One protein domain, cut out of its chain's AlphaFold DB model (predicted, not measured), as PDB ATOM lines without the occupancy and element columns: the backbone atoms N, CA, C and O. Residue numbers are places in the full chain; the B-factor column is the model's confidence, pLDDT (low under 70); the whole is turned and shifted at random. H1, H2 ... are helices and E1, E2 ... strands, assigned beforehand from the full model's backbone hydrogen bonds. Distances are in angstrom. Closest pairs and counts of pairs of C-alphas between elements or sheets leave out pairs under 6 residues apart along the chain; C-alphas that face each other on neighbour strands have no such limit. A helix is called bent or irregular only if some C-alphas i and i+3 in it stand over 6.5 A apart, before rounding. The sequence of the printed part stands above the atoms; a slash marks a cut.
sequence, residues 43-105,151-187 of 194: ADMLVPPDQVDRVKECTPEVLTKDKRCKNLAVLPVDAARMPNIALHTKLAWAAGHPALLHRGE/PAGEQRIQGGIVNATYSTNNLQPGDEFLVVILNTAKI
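AT A GLANCE: This is residues 43 to 105 and 151 to 187 of the 194 residues of an uncharacterized protein of Lentzea aerocolonigenes (UniProt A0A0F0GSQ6). A small sheet of three strands forms the middle of a rounded body, and four helices cover it in three layers, with helices on both faces of the sheet: H3 and H4 on one face, H1 and H2 on the other. H4, the longest helix, runs along the edge strand E1, while H3 meets H4 only near one end of each. The printed part has 100 residues with four named helices and three named strands, in the order H1 H2 E1 H3 E2 H4 E3. The sheet, in the order E1 E3 E2, is mixed, and the class is mixed, helices and strands. The whole is compact, with a radius of gyration of the C-alphas of 12.4 A and spans of 30 by 30 by 27 A.

HOW THE PARTS SIT: H1, residues 49 to 55, is on the sheet made by E1, residues 72 to 78, E3, residues 176 to 182, and E2, residues 100 to 102. Its height over the sheet is 9.4 A, and it lies over none of the strands, though only just, with 2 of its C-alphas falling on E3 and 2 on E2. Before it, residues 45 to 46 pair antiparallel with residues 181 to 182 of E3. H2, residues 60 to 66, lies over E1 at a height over the sheet of 8.3 A; their closest C-alphas, those of Thr 64 and Pro 76, are 6.1 A apart. E1 and the inner strand E3 are parallel at 31 degrees, with N 75 and O 178 within hydrogen-bond range at 2.8 A. H3, residues 83 to 94, lies over E1 and E3 at a height of 9.8 A over the sheet. E3 and E2 are antiparallel at 137 degrees, with N 177 and O 101 within range at 2.8 A. H4, residues 152 to 168, lies over E1 and along the strands, at 18 degrees to E1 on the local plane; the closest C-alphas, those of Leu 75 and Thr 165, are 5.9 A apart. H3 and H4 touch only at their ends, with the C-alphas of Ile 85 and Glu 154 closest at 7.0 A. H1 and H4 lie on opposite faces of the sheet and are apart. In H2, H3 and H4 every O i to N i+4 pair is within hydrogen-bond range; in H1 0 of 3 are, against 3 of 4 O i to N i+3 pairs.

IN THESE COORDINATES: H1 begins at C-alpha 49, (-33.662, -2.697, -40.900), and is irregular, C-alphas 50 and 53 being 7.3 A apart. E1 is 17.9 A long, H3 16.6 A, H4 24.3 A and E3 19.1 A. E3 ends at C-alpha 182, (-28.921, 11.789, -40.537).

THE WHOLE: The C-alphas of Glu 105 and Ala 185, the two farthest apart, are 34.3 A apart. Residues 106 to 150 are not printed, and C-alphas 105 and 151 are 27.0 A apart across this cut. Of the links that are printed whole, none is long. The mean pLDDT of the printed part is 95.8, and residue 43 alone is under 70.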
ATOM      1  N   ALA A  43     -34.507   8.679 -33.475       69.12
ATOM      2  CA  ALA A  43     -35.164   9.792 -34.153       69.12
ATOM      3  C   ALA A  43     -34.149  10.594 -34.988       69.12
ATOM      4  O   ALA A  43     -33.069  10.930 -34.507       69.12
ATOM      5  N   ASP A  44     -34.515  10.865 -36.242       86.00
ATOM      6  CA  ASP A  44     -33.694  11.583 -37.223       86.00
ATOM      7  C   ASP A  44     -32.471  10.830 -37.793       86.00
ATOM      8  O   ASP A  44     -31.586  11.423 -38.413       86.00
ATOM      9  N   MET A  45     -32.455   9.500 -37.659       92.25
ATOM     10  CA  MET A  45     -31.504   8.601 -38.320       92.25
ATOM     11  C   MET A  45     -32.221   7.627 -39.259       92.25
ATOM     12  O   MET A  45     -33.360   7.231 -39.021       92.25
ATOM     13  N   LEU A  46     -31.545   7.208 -40.328       92.94
ATOM     14  CA  LEU A  46     -32.005   6.155 -41.229       92.94
ATOM     15  C   LEU A  46     -30.859   5.186 -41.531       92.94
ATOM     16  O   LEU A  46     -29.774   5.585 -41.957       92.94
ATOM     17  N   VAL A  47     -31.153   3.902 -41.336       94.31
ATOM     18  CA  VAL A  47     -30.335   2.741 -41.702       94.31
ATOM     19  C   VAL A  47     -31.255   1.625 -42.209       94.31
ATOM     20  O   VAL A  47     -32.444   1.639 -41.868       94.31
ATOM     21  N   PRO A  48     -30.753   0.657 -42.995       93.38
ATOM     22  CA  PRO A  48     -31.515  -0.545 -43.315       93.38
ATOM     23  C   PRO A  48     -31.951  -1.321 -42.055       93.38
ATOM     24  O   PRO A  48     -31.236  -1.281 -41.048       93.38
ATOM     25  N   PRO A  49     -33.100  -2.030 -42.081       88.81
ATOM     26  CA  PRO A  49     -33.662  -2.697 -40.900       88.81
ATOM     27  C   PRO A  49     -32.707  -3.675 -40.207       88.81
ATOM     28  O   PRO A  49     -32.670  -3.740 -38.983       88.81
ATOM     29  N   ASP A  50     -31.891  -4.389 -40.979       89.88
ATOM     30  CA  ASP A  50     -30.885  -5.343 -40.499       89.88
ATOM     31  C   ASP A  50     -29.688  -4.677 -39.794       89.88
ATOM     32  O   ASP A  50     -28.875  -5.358 -39.174       89.88
ATOM     33  N   GLN A  51     -29.579  -3.347 -39.854       95.44
ATOM     34  CA  GLN A  51     -28.496  -2.574 -39.241       95.44
ATOM     35  C   GLN A  51     -28.947  -1.745 -38.027       95.44
ATOM     36  O   GLN A  51     -28.096  -1.177 -37.339       95.44
ATOM     37  N   VAL A  52     -30.251  -1.681 -37.725       90.88
ATOM     38  CA  VAL A  52     -30.806  -0.856 -36.630       90.88
ATOM     39  C   VAL A  52     -30.157  -1.187 -35.288       90.88
ATOM     40  O   VAL A  52     -29.708  -0.286 -34.576       90.88
ATOM     41  N   ASP A  53     -30.011  -2.475 -34.973       92.06
ATOM     42  CA  ASP A  53     -29.419  -2.941 -33.714       92.06
ATOM     43  C   ASP A  53     -27.996  -2.428 -33.470       92.06
ATOM     44  O   ASP A  53     -27.571  -2.276 -32.324       92.06
ATOM     45  N   ARG A  54     -27.254  -2.128 -34.540       93.75
ATOM     46  CA  ARG A  54     -25.867  -1.660 -34.453       93.75
ATOM     47  C   ARG A  54     -25.764  -0.193 -34.051       93.75
ATOM     48  O   ARG A  54     -24.695   0.233 -33.621       93.75
ATOM     49  N   VAL A  55     -26.851   0.568 -34.194       93.69
ATOM     50  CA  VAL A  55     -26.886   2.018 -33.947       93.69
ATOM     51  C   VAL A  55     -27.964   2.461 -32.962       93.69
ATOM     52  O   VAL A  55     -27.995   3.636 -32.612       93.69
ATOM     53  N   LYS A  56     -28.813   1.548 -32.471       90.69
ATOM     54  CA  LYS A  56     -29.950   1.866 -31.586       90.69
ATOM     55  C   LYS A  56     -29.586   2.584 -30.282       90.69
ATOM     56  O   LYS A  56     -30.429   3.249 -29.696       90.69
ATOM     57  N   GLU A  57     -28.337   2.470 -29.833       89.81
ATOM     58  CA  GLU A  57     -27.832   3.129 -28.619       89.81
ATOM     59  C   GLU A  57     -27.064   4.436 -28.900       89.81
ATOM     60  O   GLU A  57     -26.449   4.997 -27.996       89.81
ATOM     61  N   CYS A  58     -27.057   4.915 -30.145       92.19
ATOM     62  CA  CYS A  58     -26.295   6.088 -30.565       92.19
ATOM     63  C   CYS A  58     -27.207   7.234 -31.010       92.19
ATOM     64  O   CYS A  58     -28.354   7.018 -31.388       92.19
ATOM     65  N   THR A  59     -26.688   8.463 -30.959       92.50
ATOM     66  CA  THR A  59     -27.434   9.674 -31.335       92.50
ATOM     67  C   THR A  59     -26.787  10.369 -32.536       92.50
ATOM     68  O   THR A  59     -25.573  10.225 -32.732       92.50
ATOM     69  N   PRO A  60     -27.540  11.163 -33.323       91.75
ATOM     70  CA  PRO A  60     -26.982  11.936 -34.433       91.75
ATOM     71  C   PRO A  60     -25.765  12.790 -34.048       91.75
ATOM     72  O   PRO A  60     -24.810  12.895 -34.822       91.75
ATOM     73  N   GLU A  61     -25.756  13.368 -32.843       92.88
ATOM     74  CA  GLU A  61     -24.661  14.206 -32.344       92.88
ATOM     75  C   GLU A  61     -23.375  13.397 -32.163       92.88
ATOM     76  O   GLU A  61     -22.309  13.815 -32.628       92.88
ATOM     77  N   VAL A  62     -23.478  12.219 -31.537       93.31
ATOM     78  CA  VAL A  62     -22.349  11.294 -31.353       93.31
ATOM     79  C   VAL A  62     -21.832  10.828 -32.710       93.31
ATOM     80  O   VAL A  62     -20.633  10.905 -32.973       93.31
ATOM     81  N   LEU A  63     -22.723  10.426 -33.622       94.69
ATOM     82  CA  LEU A  63     -22.324   9.964 -34.953       94.69
ATOM     83  C   LEU A  63     -21.651  11.066 -35.778       94.69
ATOM     84  O   LEU A  63     -20.672  10.811 -36.476       94.69
ATOM     85  N   THR A  64     -22.123  12.307 -35.674       94.44
ATOM     86  CA  THR A  64     -21.532  13.447 -36.388       94.44
ATOM     87  C   THR A  64     -20.138  13.772 -35.860       94.44
ATOM     88  O   THR A  64     -19.193  13.966 -36.642       94.44
ATOM     89  N   LYS A  65     -19.995  13.835 -34.533       94.69
ATOM     90  CA  LYS A  65     -18.749  14.215 -33.869       94.69
ATOM     91  C   LYS A  65     -17.710  13.101 -33.969       94.69
ATOM     92  O   LYS A  65     -16.655  13.304 -34.574       94.69
ATOM     93  N   ASP A  66     -18.054  11.931 -33.447       95.69
ATOM     94  CA  ASP A  66     -17.118  10.836 -33.202       95.69
ATOM     95  C   ASP A  66     -17.039   9.869 -34.390       95.69
ATOM     96  O   ASP A  66     -16.087   9.097 -34.488       95.69
ATOM     97  N   LYS A  67     -18.004   9.928 -35.328       97.69
ATOM     98  CA  LYS A  67     -18.068   9.054 -36.522       97.69
ATOM     99  C   LYS A  67     -18.003   7.590 -36.130       97.69
ATOM    100  O   LYS A  67     -17.318   6.783 -36.757       97.69
ATOM    101  N   ARG A  68     -18.665   7.270 -35.025       96.94
ATOM    102  CA  ARG A  68     -18.566   5.989 -34.345       96.94
ATOM    103  C   ARG A  68     -19.804   5.764 -33.497       96.94
ATOM    104  O   ARG A  68     -20.301   6.688 -32.862       96.94
ATOM    105  N   CYS A  69     -20.252   4.518 -33.457       95.81
ATOM    106  CA  CYS A  69     -21.208   4.017 -32.490       95.81
ATOM    107  C   CYS A  69     -20.556   2.867 -31.723       95.81
ATOM    108  O   CYS A  69     -20.288   1.809 -32.293       95.81
ATOM    109  N   LYS A  70     -20.247   3.069 -30.437       93.50
ATOM    110  CA  LYS A  70     -19.445   2.126 -29.636       93.50
ATOM    111  C   LYS A  70     -18.126   1.765 -30.340       93.50
ATOM    112  O   LYS A  70     -17.253   2.611 -30.469       93.50
ATOM    113  N   ASN A  71     -17.978   0.530 -30.821       93.06
ATOM    114  CA  ASN A  71     -16.777   0.059 -31.514       93.06
ATOM    115  C   ASN A  71     -16.901   0.087 -33.044       93.06
ATOM    116  O   ASN A  71     -15.910  -0.151 -33.727       93.06
ATOM    117  N   LEU A  72     -18.083   0.400 -33.575       96.44
ATOM    118  CA  LEU A  72     -18.359   0.453 -35.003       96.44
ATOM    119  C   LEU A  72     -18.089   1.855 -35.541       96.44
ATOM    120  O   LEU A  72     -18.703   2.819 -35.080       96.44
ATOM    121  N   ALA A  73     -17.216   1.981 -36.536       98.44
ATOM    122  CA  ALA A  73     -17.090   3.232 -37.268       98.44
ATOM    123  C   ALA A  73     -18.366   3.513 -38.067       98.44
ATOM    124  O   ALA A  73     -18.974   2.616 -38.649       98.44
ATOM    125  N   VAL A  74     -18.761   4.777 -38.095       98.38
ATOM    126  CA  VAL A  74     -19.960   5.245 -38.779       98.38
ATOM    127  C   VAL A  74     -19.582   6.365 -39.730       98.38
ATOM    128  O   VAL A  74     -18.921   7.327 -39.343       98.38
ATOM    129  N   LEU A  75     -20.029   6.253 -40.977       98.56
ATOM    130  CA  LEU A  75     -19.977   7.326 -41.954       98.56
ATOM    131  C   LEU A  75     -21.332   8.048 -41.953       98.56
ATOM    132  O   LEU A  75     -22.298   7.518 -42.506       98.56
ATOM    133  N   PRO A  76     -21.432   9.240 -41.336       98.06
ATOM    134  CA  PRO A  76     -22.674   9.999 -41.328       98.06
ATOM    135  C   PRO A  76     -22.895  10.705 -42.671       98.06
ATOM    136  O   PRO A  76     -22.108  11.558 -43.084       98.06
ATOM    137  N   VAL A  77     -24.004  10.396 -43.331       98.31
ATOM    138  CA  VAL A  77     -24.521  11.131 -44.488       98.31
ATOM    139  C   VAL A  77     -25.584  12.099 -43.987       98.31
ATOM    140  O   VAL A  77     -26.733  11.738 -43.756       98.31
ATOM    141  N   ASP A  78     -25.182  13.344 -43.771       97.75
ATOM    142  CA  ASP A  78     -26.066  14.383 -43.250       97.75
ATOM    143  C   ASP A  78     -26.920  14.999 -44.371       97.75
ATOM    144  O   ASP A  78     -26.425  15.806 -45.165       97.75
ATOM    145  N   ALA A  79     -28.213  14.657 -44.420       96.94
ATOM    146  CA  ALA A  79     -29.135  15.148 -45.444       96.94
ATOM    147  C   ALA A  79     -29.408  16.660 -45.353       96.94
ATOM    148  O   ALA A  79     -29.821  17.261 -46.343       96.94
ATOM    149  N   ALA A  80     -29.130  17.317 -44.220       95.88
ATOM    150  CA  ALA A  80     -29.198  18.775 -44.135       95.88
ATOM    151  C   ALA A  80     -28.057  19.461 -44.909       95.88
ATOM    152  O   ALA A  80     -28.170  20.632 -45.271       95.88
ATOM    153  N   ARG A  81     -26.955  18.743 -45.166       97.12
ATOM    154  CA  ARG A  81     -25.756  19.255 -45.852       97.12
ATOM    155  C   ARG A  81     -25.558  18.659 -47.241       97.12
ATOM    156  O   ARG A  81     -24.940  19.301 -48.086       97.12
ATOM    157  N   MET A  82     -26.030  17.432 -47.449       97.81
ATOM    158  CA  MET A  82     -25.893  16.672 -48.691       97.81
ATOM    159  C   MET A  82     -27.200  15.936 -49.041       97.81
ATOM    160  O   MET A  82     -27.241  14.701 -49.038       97.81
ATOM    161  N   PRO A  83     -28.303  16.671 -49.282       97.12
ATOM    162  CA  PRO A  83     -29.621  16.075 -49.490       97.12
ATOM    163  C   PRO A  83     -29.686  15.124 -50.696       97.12
ATOM    164  O   PRO A  83     -30.344  14.087 -50.609       97.12
ATOM    165  N   ASN A  84     -29.000  15.424 -51.805       97.50
ATOM    166  CA  ASN A  84     -29.029  14.572 -52.998       97.50
ATOM    167  C   ASN A  84     -28.193  13.298 -52.803       97.50
ATOM    168  O   ASN A  84     -28.610  12.229 -53.242       97.50
ATOM    169  N   ILE A  85     -27.067  13.376 -52.088       98.25
ATOM    170  CA  ILE A  85     -26.283  12.186 -51.707       98.25
ATOM    171  C   ILE A  85     -27.057  11.306 -50.718       98.25
ATOM    172  O   ILE A  85     -27.024  10.077 -50.820       98.25
ATOM    173  N   ALA A  86     -27.786  11.905 -49.773       98.25
ATOM    174  CA  ALA A  86     -28.645  11.161 -48.857       98.25
ATOM    175  C   ALA A  86     -29.771  10.430 -49.607       98.25
ATOM    176  O   ALA A  86     -30.018   9.250 -49.347       98.25
ATOM    177  N   LEU A  87     -30.403  11.093 -50.585       97.75
ATOM    178  CA  LEU A  87     -31.377  10.451 -51.468       97.75
ATOM    179  C   LEU A  87     -30.741   9.303 -52.268       97.75
ATOM    180  O   LEU A  87     -31.294   8.205 -52.278       97.75
ATOM    181  N   HIS A  88     -29.576   9.518 -52.884       98.44
ATOM    182  CA  HIS A  88     -28.879   8.471 -53.637       98.44
ATOM    183  C   HIS A  88     -28.556   7.256 -52.766       98.44
ATOM    184  O   HIS A  88     -28.860   6.131 -53.153       98.44
ATOM    185  N   THR A  89     -28.033   7.482 -51.561       98.62
ATOM    186  CA  THR A  89     -27.705   6.422 -50.597       98.62
ATOM    187  C   THR A  89     -28.952   5.616 -50.223       98.62
ATOM    188  O   THR A  89     -28.941   4.388 -50.282       98.62
ATOM    189  N   LYS A  90     -30.070   6.295 -49.919       97.81
ATOM    190  CA  LYS A  90     -31.360   5.652 -49.622       97.81
ATOM    191  C   LYS A  90     -31.849   4.786 -50.789       97.81
ATOM    192  O   LYS A  90     -32.308   3.667 -50.569       97.81
ATOM    193  N   LEU A  91     -31.777   5.298 -52.019       95.88
ATOM    194  CA  LEU A  91     -32.197   4.563 -53.217       95.88
ATOM    195  C   LEU A  91     -31.272   3.377 -53.513       95.88
ATOM    196  O   LEU A  91     -31.757   2.314 -53.887       95.88
ATOM    197  N   ALA A  92     -29.967   3.524 -53.290       97.50
ATOM    198  CA  ALA A  92     -29.006   2.442 -53.456       97.50
ATOM    199  C   ALA A  92     -29.271   1.294 -52.465       97.50
ATOM    200  O   ALA A  92     -29.255   0.130 -52.864       97.50
ATOM    201  N   TRP A  93     -29.601   1.598 -51.205       97.88
ATOM    202  CA  TRP A  93     -30.041   0.580 -50.242       97.88
ATOM    203  C   TRP A  93     -31.327  -0.118 -50.685       97.88
ATOM    204  O   TRP A  93     -31.409  -1.342 -50.625       97.88
ATOM    205  N   ALA A  94     -32.308   0.635 -51.193       95.00
ATOM    206  CA  ALA A  94     -33.539   0.058 -51.736       95.00
ATOM    207  C   ALA A  94     -33.285  -0.844 -52.963       95.00
ATOM    208  O   ALA A  94     -34.040  -1.783 -53.200       95.00
ATOM    209  N   ALA A  95     -32.210  -0.590 -53.714       93.75
ATOM    210  CA  ALA A  95     -31.749  -1.420 -54.826       93.75
ATOM    211  C   ALA A  95     -30.877  -2.619 -54.394       93.75
ATOM    212  O   ALA A  95     -30.411  -3.373 -55.246       93.75
ATOM    213  N   GLY A  96     -30.664  -2.820 -53.088       96.25
ATOM    214  CA  GLY A  96     -29.934  -3.966 -52.538       96.25
ATOM    215  C   GLY A  96     -28.444  -3.730 -52.285       96.25
ATOM    216  O   GLY A  96     -27.735  -4.683 -51.959       96.25
ATOM    217  N   HIS A  97     -27.941  -2.496 -52.401       97.75
ATOM    218  CA  HIS A  97     -26.568  -2.196 -51.990       97.75
ATOM    219  C   HIS A  97     -26.436  -2.187 -50.458       97.75
ATOM    220  O   HIS A  97     -27.312  -1.657 -49.770       97.75
ATOM    221  N   PRO A  98     -25.335  -2.717 -49.897       98.12
ATOM    222  CA  PRO A  98     -25.174  -2.824 -48.451       98.12
ATOM    223  C   PRO A  98     -24.929  -1.459 -47.788       98.12
ATOM    224  O   PRO A  98     -24.277  -0.579 -48.353       98.12
ATOM    225  N   ALA A  99     -25.419  -1.280 -46.558       98.06
ATOM    226  CA  ALA A  99     -25.074  -0.128 -45.713       98.06
ATOM    227  C   ALA A  99     -23.779  -0.334 -44.917       98.06
ATOM    228  O   ALA A  99     -23.080   0.632 -44.610       98.06
ATOM    229  N   LEU A 100     -23.469  -1.586 -44.576       98.56
ATOM    230  CA  LEU A 100     -22.200  -1.965 -43.976       98.56
ATOM    231  C   LEU A 100     -21.173  -2.178 -45.083       98.56
ATOM    232  O   LEU A 100     -21.343  -3.066 -45.916       98.56
ATOM    233  N   LEU A 101     -20.137  -1.349 -45.088       98.69
ATOM    234  CA  LEU A 101     -19.082  -1.361 -46.089       98.69
ATOM    235  C   LEU A 101     -17.738  -1.667 -45.435       98.69
ATOM    236  O   LEU A 101     -17.540  -1.398 -44.250       98.69
ATOM    237  N   HIS A 102     -16.790  -2.153 -46.227       98.62
ATOM    238  CA  HIS A 102     -15.420  -2.386 -45.783       98.62
ATOM    239  C   HIS A 102     -14.492  -1.378 -46.437       98.62
ATOM    240  O   HIS A 102     -14.580  -1.118 -47.639       98.62
ATOM    241  N   ARG A 103     -13.572  -0.793 -45.669       98.31
ATOM    242  CA  ARG A 103     -12.577   0.127 -46.224       98.31
ATOM    243  C   ARG A 103     -11.758  -0.602 -47.294       98.31
ATOM    244  O   ARG A 103     -11.199  -1.671 -47.058       98.31
ATOM    245  N   GLY A 104     -11.692  -0.016 -48.483       98.06
ATOM    246  CA  GLY A 104     -10.900  -0.534 -49.588       98.06
ATOM    247  C   GLY A 104      -9.402  -0.325 -49.373       98.06
ATOM    248  O   GLY A 104      -8.970   0.465 -48.527       98.06
ATOM    249  N   GLU A 105      -8.610  -1.019 -50.186       97.12
ATOM    250  CA  GLU A 105      -7.161  -0.828 -50.230       97.12
ATOM    251  C   GLU A 105      -6.780   0.627 -50.511       97.12
ATOM    252  O   GLU A 105      -7.442   1.354 -51.261       97.12
ATOM    253  N   PRO A 151     -24.986  17.701 -56.794       96.62
ATOM    254  CA  PRO A 151     -24.254  18.960 -56.809       96.62
ATOM    255  C   PRO A 151     -22.794  18.770 -56.378       96.62
ATOM    256  O   PRO A 151     -22.502  18.159 -55.349       96.62
ATOM    257  N   ALA A 152     -21.848  19.365 -57.112       95.38
ATOM    258  CA  ALA A 152     -20.418  19.221 -56.815       95.38
ATOM    259  C   ALA A 152     -20.027  19.715 -55.404       95.38
ATOM    260  O   ALA A 152     -18.987  19.328 -54.871       95.38
ATOM    261  N   GLY A 153     -20.829  20.599 -54.799       96.50
ATOM    262  CA  GLY A 153     -20.672  21.008 -53.400       96.50
ATOM    263  C   GLY A 153     -20.874  19.846 -52.425       96.50
ATOM    264  O   GLY A 153     -20.039  19.653 -51.542       96.50
ATOM    265  N   GLU A 154     -21.912  19.034 -52.637       97.50
ATOM    266  CA  GLU A 154     -22.203  17.857 -51.812       97.50
ATOM    267  C   GLU A 154     -21.081  16.821 -51.924       97.50
ATOM    268  O   GLU A 154     -20.577  16.362 -50.902       97.50
ATOM    269  N   GLN A 155     -20.586  16.548 -53.140       95.25
ATOM    270  CA  GLN A 155     -19.492  15.587 -53.349       95.25
ATOM    271  C   GLN A 155     -18.224  15.953 -52.559       95.25
ATOM    272  O   GLN A 155     -17.546  15.088 -52.004       95.25
ATOM    273  N   ARG A 156     -17.887  17.251 -52.487       96.69
ATOM    274  CA  ARG A 156     -16.725  17.725 -51.714       96.69
ATOM    275  C   ARG A 156     -16.926  17.533 -50.213       96.69
ATOM    276  O   ARG A 156     -15.985  17.136 -49.527       96.69
ATOM    277  N   ILE A 157     -18.132  17.803 -49.710       97.75
ATOM    278  CA  ILE A 157     -18.474  17.579 -48.300       97.75
ATOM    279  C   ILE A 157     -18.374  16.084 -47.977       97.75
ATOM    280  O   ILE A 157     -17.724  15.731 -46.993       97.75
ATOM    281  N   GLN A 158     -18.930  15.218 -48.828       97.44
ATOM    282  CA  GLN A 158     -18.901  13.766 -48.649       97.44
ATOM    283  C   GLN A 158     -17.461  13.255 -48.596       97.44
ATOM    284  O   GLN A 158     -17.098  12.565 -47.648       97.44
ATOM    285  N   GLY A 159     -16.607  13.663 -49.542       96.69
ATOM    286  CA  GLY A 159     -15.193  13.282 -49.546       96.69
ATOM    287  C   GLY A 159     -14.453  13.704 -48.270       96.69
ATOM    288  O   GLY A 159     -13.650  12.939 -47.736       96.69
ATOM    289  N   GLY A 160     -14.761  14.888 -47.733       97.62
ATOM    290  CA  GLY A 160     -14.235  15.336 -46.441       97.62
ATOM    291  C   GLY A 160     -14.695  14.460 -45.274       97.62
ATOM    292  O   GLY A 160     -13.883  14.096 -44.424       97.62
ATOM    293  N   ILE A 161     -15.977  14.081 -45.247       98.00
ATOM    294  CA  ILE A 161     -16.537  13.211 -44.206       98.00
ATOM    295  C   ILE A 161     -15.962  11.796 -44.302       98.00
ATOM    296  O   ILE A 161     -15.540  11.278 -43.278       98.00
ATOM    297  N   VAL A 162     -15.863  11.205 -45.498       97.75
ATOM    298  CA  VAL A 162     -15.235   9.888 -45.726       97.75
ATOM    299  C   VAL A 162     -13.817   9.870 -45.146       97.75
ATOM    300  O   VAL A 162     -13.488   9.020 -44.316       97.75
ATOM    301  N   ASN A 163     -12.992  10.856 -45.514       96.69
ATOM    302  CA  ASN A 163     -11.616  10.961 -45.027       96.69
ATOM    303  C   ASN A 163     -11.551  11.153 -43.505       96.69
ATOM    304  O   ASN A 163     -10.696  10.563 -42.837       96.69
ATOM    305  N   ALA A 164     -12.454  11.958 -42.943       97.69
ATOM    306  CA  ALA A 164     -12.548  12.147 -41.502       97.69
ATOM    307  C   ALA A 164     -12.976  10.853 -40.792       97.69
ATOM    308  O   ALA A 164     -12.363  10.488 -39.800       97.69
ATOM    309  N   THR A 165     -13.952  10.107 -41.317       98.12
ATOM    310  CA  THR A 165     -14.370   8.813 -40.756       98.12
ATOM    311  C   THR A 165     -13.198   7.845 -40.721       98.12
ATOM    312  O   THR A 165     -12.956   7.228 -39.687       98.12
ATOM    313  N   TYR A 166     -12.427   7.756 -41.806       97.50
ATOM    314  CA  TYR A 166     -11.269   6.867 -41.887       97.50
ATOM    315  C   TYR A 166     -10.153   7.251 -40.917       97.50
ATOM    316  O   TYR A 166      -9.597   6.380 -40.252       97.50
ATOM    317  N   SER A 167      -9.835   8.542 -40.817       97.19
ATOM    318  CA  SER A 167      -8.752   9.029 -39.954       97.19
ATOM    319  C   SER A 167      -9.135   9.051 -38.472       97.19
ATOM    320  O   SER A 167      -8.383   8.527 -37.657       97.19
ATOM    321  N   THR A 168     -10.314   9.568 -38.110       96.62
ATOM    322  CA  THR A 168     -10.812   9.598 -36.720       96.62
ATOM    323  C   THR A 168     -10.945   8.199 -36.127       96.62
ATOM    324  O   THR A 168     -10.690   8.013 -34.941       96.62
ATOM    325  N   ASN A 169     -11.307   7.207 -36.941       97.31
ATOM    326  CA  ASN A 169     -11.473   5.830 -36.483       97.31
ATOM    327  C   ASN A 169     -10.253   4.937 -36.720       97.31
ATOM    328  O   ASN A 169     -10.323   3.760 -36.380       97.31
ATOM    329  N   ASN A 170      -9.172   5.476 -37.294       97.06
ATOM    330  CA  ASN A 170      -7.983   4.723 -37.693       97.06
ATOM    331  C   ASN A 170      -8.311   3.447 -38.495       97.06
ATOM    332  O   ASN A 170      -7.709   2.396 -38.268       97.06
ATOM    333  N   LEU A 171      -9.276   3.529 -39.417       97.75
ATOM    334  CA  LEU A 171      -9.703   2.358 -40.183       97.75
ATOM    335  C   LEU A 171      -8.547   1.823 -41.019       97.75
ATOM    336  O   LEU A 171      -7.859   2.595 -41.675       97.75
ATOM    337  N   GLN A 172      -8.351   0.523 -41.051       97.88
ATOM    338  CA  GLN A 172      -7.435  -0.158 -41.954       97.88
ATOM    339  C   GLN A 172      -8.212  -0.734 -43.144       97.88
ATOM    340  O   GLN A 172      -9.441  -0.829 -43.084       97.88
ATOM    341  N   PRO A 173      -7.551  -1.072 -44.264       98.31
ATOM    342  CA  PRO A 173      -8.189  -1.865 -45.308       98.31
ATOM    343  C   PRO A 173      -8.848  -3.120 -44.719       98.31
ATOM    344  O   PRO A 173      -8.248  -3.812 -43.901       98.31
ATOM    345  N   GLY A 174     -10.093  -3.381 -45.109       98.00
ATOM    346  CA  GLY A 174     -10.907  -4.466 -44.566       98.00
ATOM    347  C   GLY A 174     -11.702  -4.117 -43.312       98.00
ATOM    348  O   GLY A 174     -12.637  -4.846 -43.008       98.00
ATOM    349  N   ASP A 175     -11.416  -3.010 -42.623       98.50
ATOM    350  CA  ASP A 175     -12.235  -2.619 -41.476       98.50
ATOM    351  C   ASP A 175     -13.636  -2.194 -41.920       98.50
ATOM    352  O   ASP A 175     -13.820  -1.459 -42.898       98.50
ATOM    353  N   GLU A 176     -14.621  -2.621 -41.139       98.44
ATOM    354  CA  GLU A 176     -16.018  -2.267 -41.319       98.44
ATOM    355  C   GLU A 176     -16.310  -0.808 -40.944       98.44
ATOM    356  O   GLU A 176     -15.852  -0.280 -39.924       98.44
ATOM    357  N   PHE A 177     -17.191  -0.181 -41.719       98.75
ATOM    358  CA  PHE A 177     -17.882   1.040 -41.337       98.75
ATOM    359  C   PHE A 177     -19.328   1.015 -41.832       98.75
ATOM    360  O   PHE A 177     -19.627   0.570 -42.939       98.75
ATOM    361  N   LEU A 178     -20.246   1.507 -41.005       98.69
ATOM    362  CA  LEU A 178     -21.662   1.587 -41.345       98.69
ATOM    363  C   LEU A 178     -22.001   2.977 -41.880       98.69
ATOM    364  O   LEU A 178     -21.727   3.985 -41.227       98.69
ATOM    365  N   VAL A 179     -22.625   3.039 -43.050       98.69
ATOM    366  CA  VAL A 179     -23.191   4.282 -43.575       98.69
ATOM    367  C   VAL A 179     -24.539   4.535 -42.900       98.69
ATOM    368  O   VAL A 179     -25.401   3.659 -42.864       98.69
ATOM    369  N   VAL A 180     -24.718   5.735 -42.356       98.19
ATOM    370  CA  VAL A 180     -25.933   6.138 -41.636       98.19
ATOM    371  C   VAL A 180     -26.399   7.480 -42.172       98.19
ATOM    372  O   VAL A 180     -25.615   8.426 -42.200       98.19
ATOM    373  N   ILE A 181     -27.668   7.593 -42.564       98.31
ATOM    374  CA  ILE A 181     -28.239   8.879 -42.974       98.31
ATOM    375  C   ILE A 181     -28.774   9.608 -41.736       98.31
ATOM    376  O   ILE A 181     -29.490   9.015 -40.933       98.31
ATOM    377  N   LEU A 182     -28.436  10.889 -41.593       96.38
ATOM    378  CA  LEU A 182     -28.921  11.789 -40.537       96.38
ATOM    379  C   LEU A 182     -29.825  12.874 -41.138       96.38
ATOM    380  O   LEU A 182     -29.765  13.115 -42.348       96.38
ATOM    381  N   ASN A 183     -30.599  13.578 -40.305       94.88
ATOM    382  CA  ASN A 183     -31.477  14.672 -40.738       94.88
ATOM    383  C   ASN A 183     -32.508  14.210 -41.784       94.88
ATOM    384  O   ASN A 183     -32.701  14.848 -42.819       94.88
ATOM    385  N   THR A 184     -33.161  13.069 -41.551       93.69
ATOM    386  CA  THR A 184     -33.917  12.309 -42.568       93.69
ATOM    387  C   THR A 184     -35.092  13.080 -43.167       93.69
ATOM    388  O   THR A 184     -35.427  12.885 -44.336       93.69
ATOM    389  N   ALA A 185     -35.661  14.032 -42.425       91.25
ATOM    390  CA  ALA A 185     -36.691  14.945 -42.921       91.25
ATOM    391  C   ALA A 185     -36.193  15.903 -44.026       91.25
ATOM    392  O   ALA A 185     -36.999  16.575 -44.670       91.25
ATOM    393  N   LYS A 186     -34.874  16.006 -44.236       94.81
ATOM    394  CA  LYS A 186     -34.241  16.816 -45.290       94.81
ATOM    395  C   LYS A 186     -33.936  16.027 -46.561       94.81
ATOM    396  O   LYS A 186     -33.478  16.623 -47.533       94.81
ATOM    397  N   ILE A 187     -34.202  14.719 -46.581       94.12
ATOM    398  CA  ILE A 187     -34.077  13.917 -47.800       94.12
ATOM    399  C   ILE A 187     -35.184  14.356 -48.773       94.12
ATOM    400  O   ILE A 187     -36.364  14.274 -48.422       94.12
TER     401      ILE A 187